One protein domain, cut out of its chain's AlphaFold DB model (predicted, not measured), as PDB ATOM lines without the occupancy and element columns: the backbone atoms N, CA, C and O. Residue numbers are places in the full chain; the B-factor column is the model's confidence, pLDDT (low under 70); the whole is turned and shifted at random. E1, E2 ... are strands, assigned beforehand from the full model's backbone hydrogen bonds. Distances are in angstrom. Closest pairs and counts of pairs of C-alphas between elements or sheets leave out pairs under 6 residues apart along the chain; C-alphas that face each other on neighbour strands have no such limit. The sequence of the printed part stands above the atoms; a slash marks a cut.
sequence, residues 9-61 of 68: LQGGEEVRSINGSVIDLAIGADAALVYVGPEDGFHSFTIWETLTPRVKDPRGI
ATOM      1  N   LEU A   9      29.016 -50.574 -30.271       51.56
ATOM      2  CA  LEU A   9      28.900 -50.236 -31.690       51.56
ATOM      3  C   LEU A   9      27.677 -49.323 -31.869       51.56
ATOM      4  O   LEU A   9      26.659 -49.495 -31.192       51.56
ATOM      5  N   GLN A  10      27.777 -48.317 -32.748       43.31
ATOM      6  CA  GLN A  10      26.665 -47.403 -33.031       43.31
ATOM      7  C   GLN A  10      25.447 -48.212 -33.508       43.31
ATOM      8  O   GLN A  10      25.430 -48.699 -34.633       43.31
ATOM      9  N   GLY A  11      24.453 -48.385 -32.630       50.72
ATOM     10  CA  GLY A  11      23.281 -49.229 -32.891       50.72
ATOM     11  C   GLY A  11      22.682 -49.943 -31.675       50.72
ATOM     12  O   GLY A  11      21.616 -50.535 -31.808       50.72
ATOM     13  N   GLY A  12      23.315 -49.879 -30.496       52.16
ATOM     14  CA  GLY A  12      22.850 -50.624 -29.314       52.16
ATOM     15  C   GLY A  12      23.229 -52.109 -29.351       52.16
ATOM     16  O   GLY A  12      22.671 -52.910 -28.609       52.16
ATOM     17  N   GLU A  13      24.172 -52.478 -30.219       53.50
ATOM     18  CA  GLU A  13      24.691 -53.837 -30.339       53.50
ATOM     19  C   GLU A  13      25.944 -53.988 -29.467       53.50
ATOM     20  O   GLU A  13      26.903 -53.217 -29.577       53.50
ATOM     21  N   GLU A  14      25.921 -54.981 -28.579       56.38
ATOM     22  CA  GLU A  14      27.014 -55.296 -27.663       56.38
ATOM     23  C   GLU A  14      27.752 -56.548 -28.150       56.38
ATOM     24  O   GLU A  14      27.154 -57.611 -28.328       56.38
ATOM     25  N   VAL A  15      29.066 -56.438 -28.355       54.56
ATOM     26  CA  VAL A  15      29.925 -57.573 -28.712       54.56
ATOM     27  C   VAL A  15      30.805 -57.910 -27.517       54.56
ATOM     28  O   VAL A  15      31.708 -57.152 -27.168       54.56
ATOM     29  N   ARG A  16      30.575 -59.074 -26.898       55.88
ATOM     30  CA  ARG A  16      31.463 -59.632 -25.870       55.88
ATOM     31  C   ARG A  16      32.206 -60.841 -26.412       55.88
ATOM     32  O   ARG A  16      31.596 -61.789 -26.894       55.88
ATOM     33  N   SER A  17      33.521 -60.850 -26.249       55.06
ATOM     34  CA  SER A  17      34.310 -62.077 -26.311       55.06
ATOM     35  C   SER A  17      35.321 -62.063 -25.173       55.06
ATOM     36  O   SER A  17      36.045 -61.095 -24.971       55.06
ATOM     37  N   ILE A  18      35.335 -63.148 -24.404       60.72
ATOM     38  CA  ILE A  18      36.264 -63.379 -23.289       60.72
ATOM     39  C   ILE A  18      37.585 -64.002 -23.759       60.72
ATOM     40  O   ILE A  18      38.442 -64.329 -22.942       60.72
ATOM     41  N   ASN A  19      37.745 -64.208 -25.071       74.88
ATOM     42  CA  ASN A  19      38.910 -64.861 -25.642       74.88
ATOM     43  C   ASN A  19      39.743 -63.877 -26.474       74.88
ATOM     44  O   ASN A  19      39.364 -63.501 -27.587       74.88
ATOM     45  N   GLY A  20      40.930 -63.552 -25.954       73.62
ATOM     46  CA  GLY A  20      41.926 -62.696 -26.605       73.62
ATOM     47  C   GLY A  20      42.443 -63.217 -27.954       73.62
ATOM     48  O   GLY A  20      43.131 -62.483 -28.665       73.62
ATOM     49  N   SER A  21      42.145 -64.467 -28.332       83.31
ATOM     50  CA  SER A  21      42.435 -65.009 -29.667       83.31
ATOM     51  C   SER A  21      41.394 -64.628 -30.726       83.31
ATOM     52  O   SER A  21      41.659 -64.815 -31.909       83.31
ATOM     53  N   VAL A  22      40.226 -64.113 -30.324       84.31
ATOM     54  CA  VAL A  22      39.099 -63.758 -31.209       84.31
ATOM     55  C   VAL A  22      38.983 -62.241 -31.356       84.31
ATOM     56  O   VAL A  22      38.967 -61.731 -32.476       84.31
ATOM     57  N   ILE A  23      38.968 -61.520 -30.235       84.69
ATOM     58  CA  ILE A  23      39.001 -60.055 -30.180       84.69
ATOM     59  C   ILE A  23      39.990 -59.633 -29.096       84.69
ATOM     60  O   ILE A  23      40.085 -60.290 -28.060       84.69
ATOM     61  N   ASP A  24      40.734 -58.558 -29.315       85.62
ATOM     62  CA  ASP A  24      41.515 -57.917 -28.261       85.62
ATOM     63  C   ASP A  24      41.539 -56.394 -28.410       85.62
ATOM     64  O   ASP A  24      40.959 -55.825 -29.340       85.62
ATOM     65  N   LEU A  25      42.199 -55.737 -27.461       83.38
ATOM     66  CA  LEU A  25      42.456 -54.307 -27.471       83.38
ATOM     67  C   LEU A  25      43.959 -54.088 -27.658       83.38
ATOM     68  O   LEU A  25      44.761 -54.513 -26.827       83.38
ATOM     69  N   ALA A  26      44.352 -53.447 -28.756       84.12
ATOM     70  CA  ALA A  26      45.715 -52.966 -28.927       84.12
ATOM     71  C   ALA A  26      45.913 -51.688 -28.111       84.12
ATOM     72  O   ALA A  26      45.143 -50.740 -28.268       84.12
ATOM     73  N   ILE A  27      46.967 -51.662 -27.300       84.62
ATOM     74  CA  ILE A  27      47.413 -50.479 -26.562       84.62
ATOM     75  C   ILE A  27      48.653 -49.946 -27.283       84.62
ATOM     76  O   ILE A  27      49.635 -50.671 -27.441       84.62
ATOM     77  N   GLY A  28      48.571 -48.719 -27.795       80.56
ATOM     78  CA  GLY A  28      49.650 -48.059 -28.530       80.56
ATOM     79  C   GLY A  28      50.530 -47.216 -27.612       80.56
ATOM     80  O   GLY A  28      51.672 -47.568 -27.334       80.56
ATOM     81  N   ALA A  29      49.978 -46.102 -27.141       74.38
ATOM     82  CA  ALA A  29      50.571 -45.270 -26.109       74.38
ATOM     83  C   ALA A  29      49.870 -45.569 -24.786       74.38
ATOM     84  O   ALA A  29      48.636 -45.545 -24.728       74.38
ATOM     85  N   ASP A  30      50.674 -45.866 -23.766       73.31
ATOM     86  CA  ASP A  30      50.209 -46.066 -22.395       73.31
ATOM     87  C   ASP A  30      49.587 -44.774 -21.836       73.31
ATOM     88  O   ASP A  30      49.832 -43.683 -22.361       73.31
ATOM     89  N   ALA A  31      48.776 -44.896 -20.786       78.25
ATOM     90  CA  ALA A  31      48.040 -43.767 -20.227       78.25
ATOM     91  C   ALA A  31      48.996 -42.652 -19.768       78.25
ATOM     92  O   ALA A  31      49.835 -42.842 -18.884       78.25
ATOM     93  N   ALA A  32      48.841 -41.464 -20.348       82.38
ATOM     94  CA  ALA A  32      49.689 -40.312 -20.089       82.38
ATOM     95  C   ALA A  32      48.875 -39.148 -19.519       82.38
ATOM     96  O   ALA A  32      47.848 -38.751 -20.070       82.38
ATOM     97  N   LEU A  33      49.375 -38.575 -18.423       89.12
ATOM     98  CA  LEU A  33      48.880 -37.326 -17.853       89.12
ATOM     99  C   LEU A  33      49.689 -36.161 -18.430       89.12
ATOM    100  O   LEU A  33      50.908 -36.108 -18.279       89.12
ATOM    101  N   VAL A  34      49.006 -35.213 -19.059       88.62
ATOM    102  CA  VAL A  34      49.610 -34.030 -19.672       88.62
ATOM    103  C   VAL A  34      49.043 -32.784 -19.014       88.62
ATOM    104  O   VAL A  34      47.828 -32.636 -18.891       88.62
ATOM    105  N   TYR A  35      49.921 -31.878 -18.595       91.56
ATOM    106  CA  TYR A  35      49.508 -30.553 -18.148       91.56
ATOM    107  C   TYR A  35      49.174 -29.680 -19.362       91.56
ATOM    108  O   TYR A  35      49.996 -29.542 -20.267       91.56
ATOM    109  N   VAL A  36      47.969 -29.112 -19.379       92.94
ATOM    110  CA  VAL A  36      47.443 -28.321 -20.503       92.94
ATOM    111  C   VAL A  36      47.747 -26.839 -20.308       92.94
ATOM    112  O   VAL A  36      48.118 -26.151 -21.255       92.94
ATOM    113  N   GLY A  37      47.639 -26.353 -19.071       92.69
ATOM    114  CA  GLY A  37      47.844 -24.947 -18.746       92.69
ATOM    115  C   GLY A  37      46.805 -24.416 -17.763       92.69
ATOM    116  O   GLY A  37      45.950 -25.169 -17.298       92.69
ATOM    117  N   PRO A  38      46.895 -23.127 -17.406       94.50
ATOM    118  CA  PRO A  38      45.880 -22.475 -16.600       94.50
ATOM    119  C   PRO A  38      44.618 -22.183 -17.426       94.50
ATOM    120  O   PRO A  38      44.711 -21.679 -18.544       94.50
ATOM    121  N   GLU A  39      43.451 -22.443 -16.849       92.75
ATOM    122  CA  GLU A  39      42.136 -22.228 -17.458       92.75
ATOM    123  C   GLU A  39      41.160 -21.785 -16.355       92.75
ATOM    124  O   GLU A  39      41.047 -22.446 -15.324       92.75
ATOM    125  N   ASP A  40      40.540 -20.609 -16.503       90.75
ATOM    126  CA  ASP A  40      39.603 -20.010 -15.529       90.75
ATOM    127  C   ASP A  40      40.084 -19.981 -14.062       90.75
ATOM    128  O   ASP A  40      39.310 -20.119 -13.115       90.75
ATOM    129  N   GLY A  41      41.387 -19.772 -13.855       93.56
ATOM    130  CA  GLY A  41      41.996 -19.731 -12.520       93.56
ATOM    131  C   GLY A  41      42.332 -21.105 -11.929       93.56
ATOM    132  O   GLY A  41      42.800 -21.174 -10.794       93.56
ATOM    133  N   PHE A  42      42.154 -22.183 -12.695       92.62
ATOM    134  CA  PHE A  42      42.524 -23.550 -12.335       92.62
ATOM    135  C   PHE A  42      43.666 -24.073 -13.211       92.62
ATOM    136  O   PHE A  42      43.954 -23.530 -14.270       92.62
ATOM    137  N   HIS A  43      44.330 -25.139 -12.759       94.06
ATOM    138  CA  HIS A  43      45.334 -25.865 -13.537       94.06
ATOM    139  C   HIS A  43      44.675 -27.049 -14.252       94.06
ATOM    140  O   HIS A  43      44.233 -27.992 -13.595       94.06
ATOM    141  N   SER A  44      44.639 -27.013 -15.582       94.69
ATOM    142  CA  SER A  44      44.025 -28.050 -16.412       94.69
ATOM    143  C   SER A  44      45.020 -29.151 -16.779       94.69
ATOM    144  O   SER A  44      46.175 -28.897 -17.136       94.69
ATOM    145  N   PHE A  45      44.547 -30.395 -16.738       92.88
ATOM    146  CA  PHE A  45      45.290 -31.590 -17.133       92.88
ATOM    147  C   PHE A  45      44.425 -32.457 -18.049       92.88
ATOM    148  O   PHE A  45      43.204 -32.481 -17.927       92.88
ATOM    149  N   THR A  46      45.053 -33.203 -18.952       89.88
ATOM    150  CA  THR A  46      44.395 -34.203 -19.797       89.88
ATOM    151  C   THR A  46      45.047 -35.555 -19.580       89.88
ATOM    152  O   THR A  46      46.271 -35.662 -19.553       89.88
ATOM    153  N   ILE A  47      44.216 -36.584 -19.443       88.69
ATOM    154  CA  ILE A  47      44.648 -37.975 -19.523       88.69
ATOM    155  C   ILE A  47      44.314 -38.460 -20.923       88.69
ATOM    156  O   ILE A  47      43.182 -38.301 -21.379       88.69
ATOM    157  N   TRP A  48      45.292 -39.043 -21.602       87.44
ATOM    158  CA  TRP A  48      45.077 -39.663 -22.900       87.44
ATOM    159  C   TRP A  48      45.774 -41.019 -22.964       87.44
ATOM    160  O   TRP A  48      46.795 -41.247 -22.318       87.44
ATOM    161  N   GLU A  49      45.209 -41.915 -23.758       85.56
ATOM    162  CA  GLU A  49      45.756 -43.227 -24.099       85.56
ATOM    163  C   GLU A  49      45.447 -43.505 -25.574       85.56
ATOM    164  O   GLU A  49      44.525 -42.915 -26.145       85.56
ATOM    165  N   THR A  50      46.211 -44.383 -26.225       85.19
ATOM    166  CA  THR A  50      45.881 -44.838 -27.586       85.19
ATOM    167  C   THR A  50      45.424 -46.284 -27.541       85.19
ATOM    168  O   THR A  50      46.238 -47.184 -27.339       85.19
ATOM    169  N   LEU A  51      44.132 -46.498 -27.780       87.00
ATOM    170  CA  LEU A  51      43.506 -47.814 -27.817       87.00
ATOM    171  C   LEU A  51      42.932 -48.104 -29.206       87.00
ATOM    172  O   LEU A  51      42.427 -47.212 -29.888       87.00
ATOM    173  N   THR A  52      42.981 -49.358 -29.644       84.56
ATOM    174  CA  THR A  52      42.332 -49.797 -30.890       84.56
ATOM    175  C   THR A  52      41.778 -51.212 -30.733       84.56
ATOM    176  O   THR A  52      42.559 -52.133 -30.485       84.56
ATOM    177  N   PRO A  53      40.459 -51.437 -30.882       84.00
ATOM    178  CA  PRO A  53      39.907 -52.787 -30.883       84.00
ATOM    179  C   PRO A  53      40.369 -53.540 -32.135       84.00
ATOM    180  O   PRO A  53      40.401 -52.980 -33.232       84.00
ATOM    181  N   ARG A  54      40.709 -54.821 -31.989       85.88
ATOM    182  CA  ARG A  54      41.092 -55.679 -33.115       85.88
ATOM    183  C   ARG A  54      40.318 -56.980 -33.085       85.88
ATOM    184  O   ARG A  54      40.334 -57.707 -32.096       85.88
ATOM    185  N   VAL A  55      39.716 -57.311 -34.220       87.12
ATOM    186  CA  VAL A  55      39.149 -58.635 -34.475       87.12
ATOM    187  C   VAL A  55      40.231 -59.492 -35.123       87.12
ATOM    188  O   VAL A  55      40.687 -59.191 -36.224       87.12
ATOM    189  N   LYS A  56      40.659 -60.546 -34.426       87.38
ATOM    190  CA  LYS A  56      41.657 -61.510 -34.914       87.38
ATOM    191  C   LYS A  56      41.012 -62.661 -35.676       87.38
ATOM    192  O   LYS A  56      41.561 -63.100 -36.682       87.38
ATOM    193  N   ASP A  57      39.855 -63.129 -35.204       88.88
ATOM    194  CA  ASP A  57      39.064 -64.162 -35.875       88.88
ATOM    195  C   ASP A  57      37.573 -63.786 -35.880       88.88
ATOM    196  O   ASP A  57      36.882 -63.983 -34.878       88.88
ATOM    197  N   PRO A  58      37.036 -63.273 -37.000       86.44
ATOM    198  CA  PRO A  58      35.637 -62.865 -37.073       86.44
ATOM    199  C   PRO A  58      34.656 -64.038 -36.946       86.44
ATOM    200  O   PRO A  58      33.497 -63.820 -36.611       86.44
ATOM    201  N   ARG A  59      35.092 -65.289 -37.164       88.56
ATOM    202  CA  ARG A  59      34.223 -66.476 -37.041       88.56
ATOM    203  C   ARG A  59      33.844 -66.772 -35.592       88.56
ATOM    204  O   ARG A  59      32.867 -67.471 -35.353       88.56
ATOM    205  N   GLY A  60      34.621 -66.260 -34.636       83.75
ATOM    206  CA  GLY A  60      34.332 -66.367 -33.207       83.75
ATOM    207  C   GLY A  60      33.372 -65.295 -32.687       83.75
ATOM    208  O   GLY A  60      33.166 -65.226 -31.478       83.75
ATOM    209  N   ILE A  61      32.819 -64.442 -33.560       81.31
ATOM    210  CA  ILE A  61      31.934 -63.335 -33.187       81.31
ATOM    211  C   ILE A  61      30.516 -63.622 -33.681       81.31
ATOM    212  O   ILE A  61      30.287 -63.854 -34.866       81.31
TER     213      ILE A  61
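AT A GLANCE: This is residues 9 to 61 of the 68 residues of an uncharacterized protein of Caldivirga sp (UniProt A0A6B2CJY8). The model is a long, thin ribbon of two antiparallel chain stretches, with E1 and E4 paired at one end, the hairpin of E2 and E3 making the other end, and a tail at residues 9 to 14 that sticks out near the E1 and E4 end. The two-stranded pieces follow one another along the longest axis instead of stacking face to face. The printed part has 53 residues with no named helix and four named strands, E1, E2, E3, E4 along the chain, in two antiparallel sheets, E1 - E4 and E2 - E3. The class is all strand, although the strands hold 25 of the 53 printed residues, under half. The whole is extended, a rod with a radius of gyration of the C-alphas of 17.2 A and spans of 53 by 25 by 13 A.

HOW THE PARTS SIT: Residues 9 to 22 hold no named element, and residues 9 to 14 stand free. E1, residues 23 to 27, is the antiparallel neighbour of E4, residues 51 to 55, with 155 degrees between their directions. C-alphas 23 and 55, which face each other, are 4.5 A apart; N 26 and O 52, 2.8 A apart, are within hydrogen-bond range. E2, residues 32 to 39, and E3, residues 42 to 48, form an antiparallel hairpin, with 153 degrees between their directions. In it C-alphas 35 and 45 face each other at 4.5 A, and N 34 and O 46, 2.8 A apart, and N 44 and O 37, 2.8 A apart, are within hydrogen-bond range. E3 runs on into E4 across a break of 2 residues, at 22 degrees. E1 and E3 are apart, as are E2 and E4.

IN THESE COORDINATES: E1 runs from Ile 23, C-alpha at (39.001, -60.055, -30.180), to Ile 27, over 13.2 A. E2 runs from Ala 32 to Glu 39, over 19.8 A, and is the longest strand by residues. E3 runs from Phe 42, C-alpha at (42.524, -23.550, -12.335), to Trp 48, over 19.4 A. E4 runs from Leu 51 to Val 55, C-alpha at (39.149, -58.635, -34.475), over 13.4 A.

THE WHOLE: The two C-alphas farthest apart are those of Gly 41 and Arg 59, at 53.4 A, while the C-alphas of Leu 9 and Ile 61, the first and last printed, are 13.5 A apart. The printed part has no cut, and the links E1 to E2, E2 to E3 and E3 to E4 are tight. The mean pLDDT of the printed part is 80.1, and residues 9 to 18 are under 70.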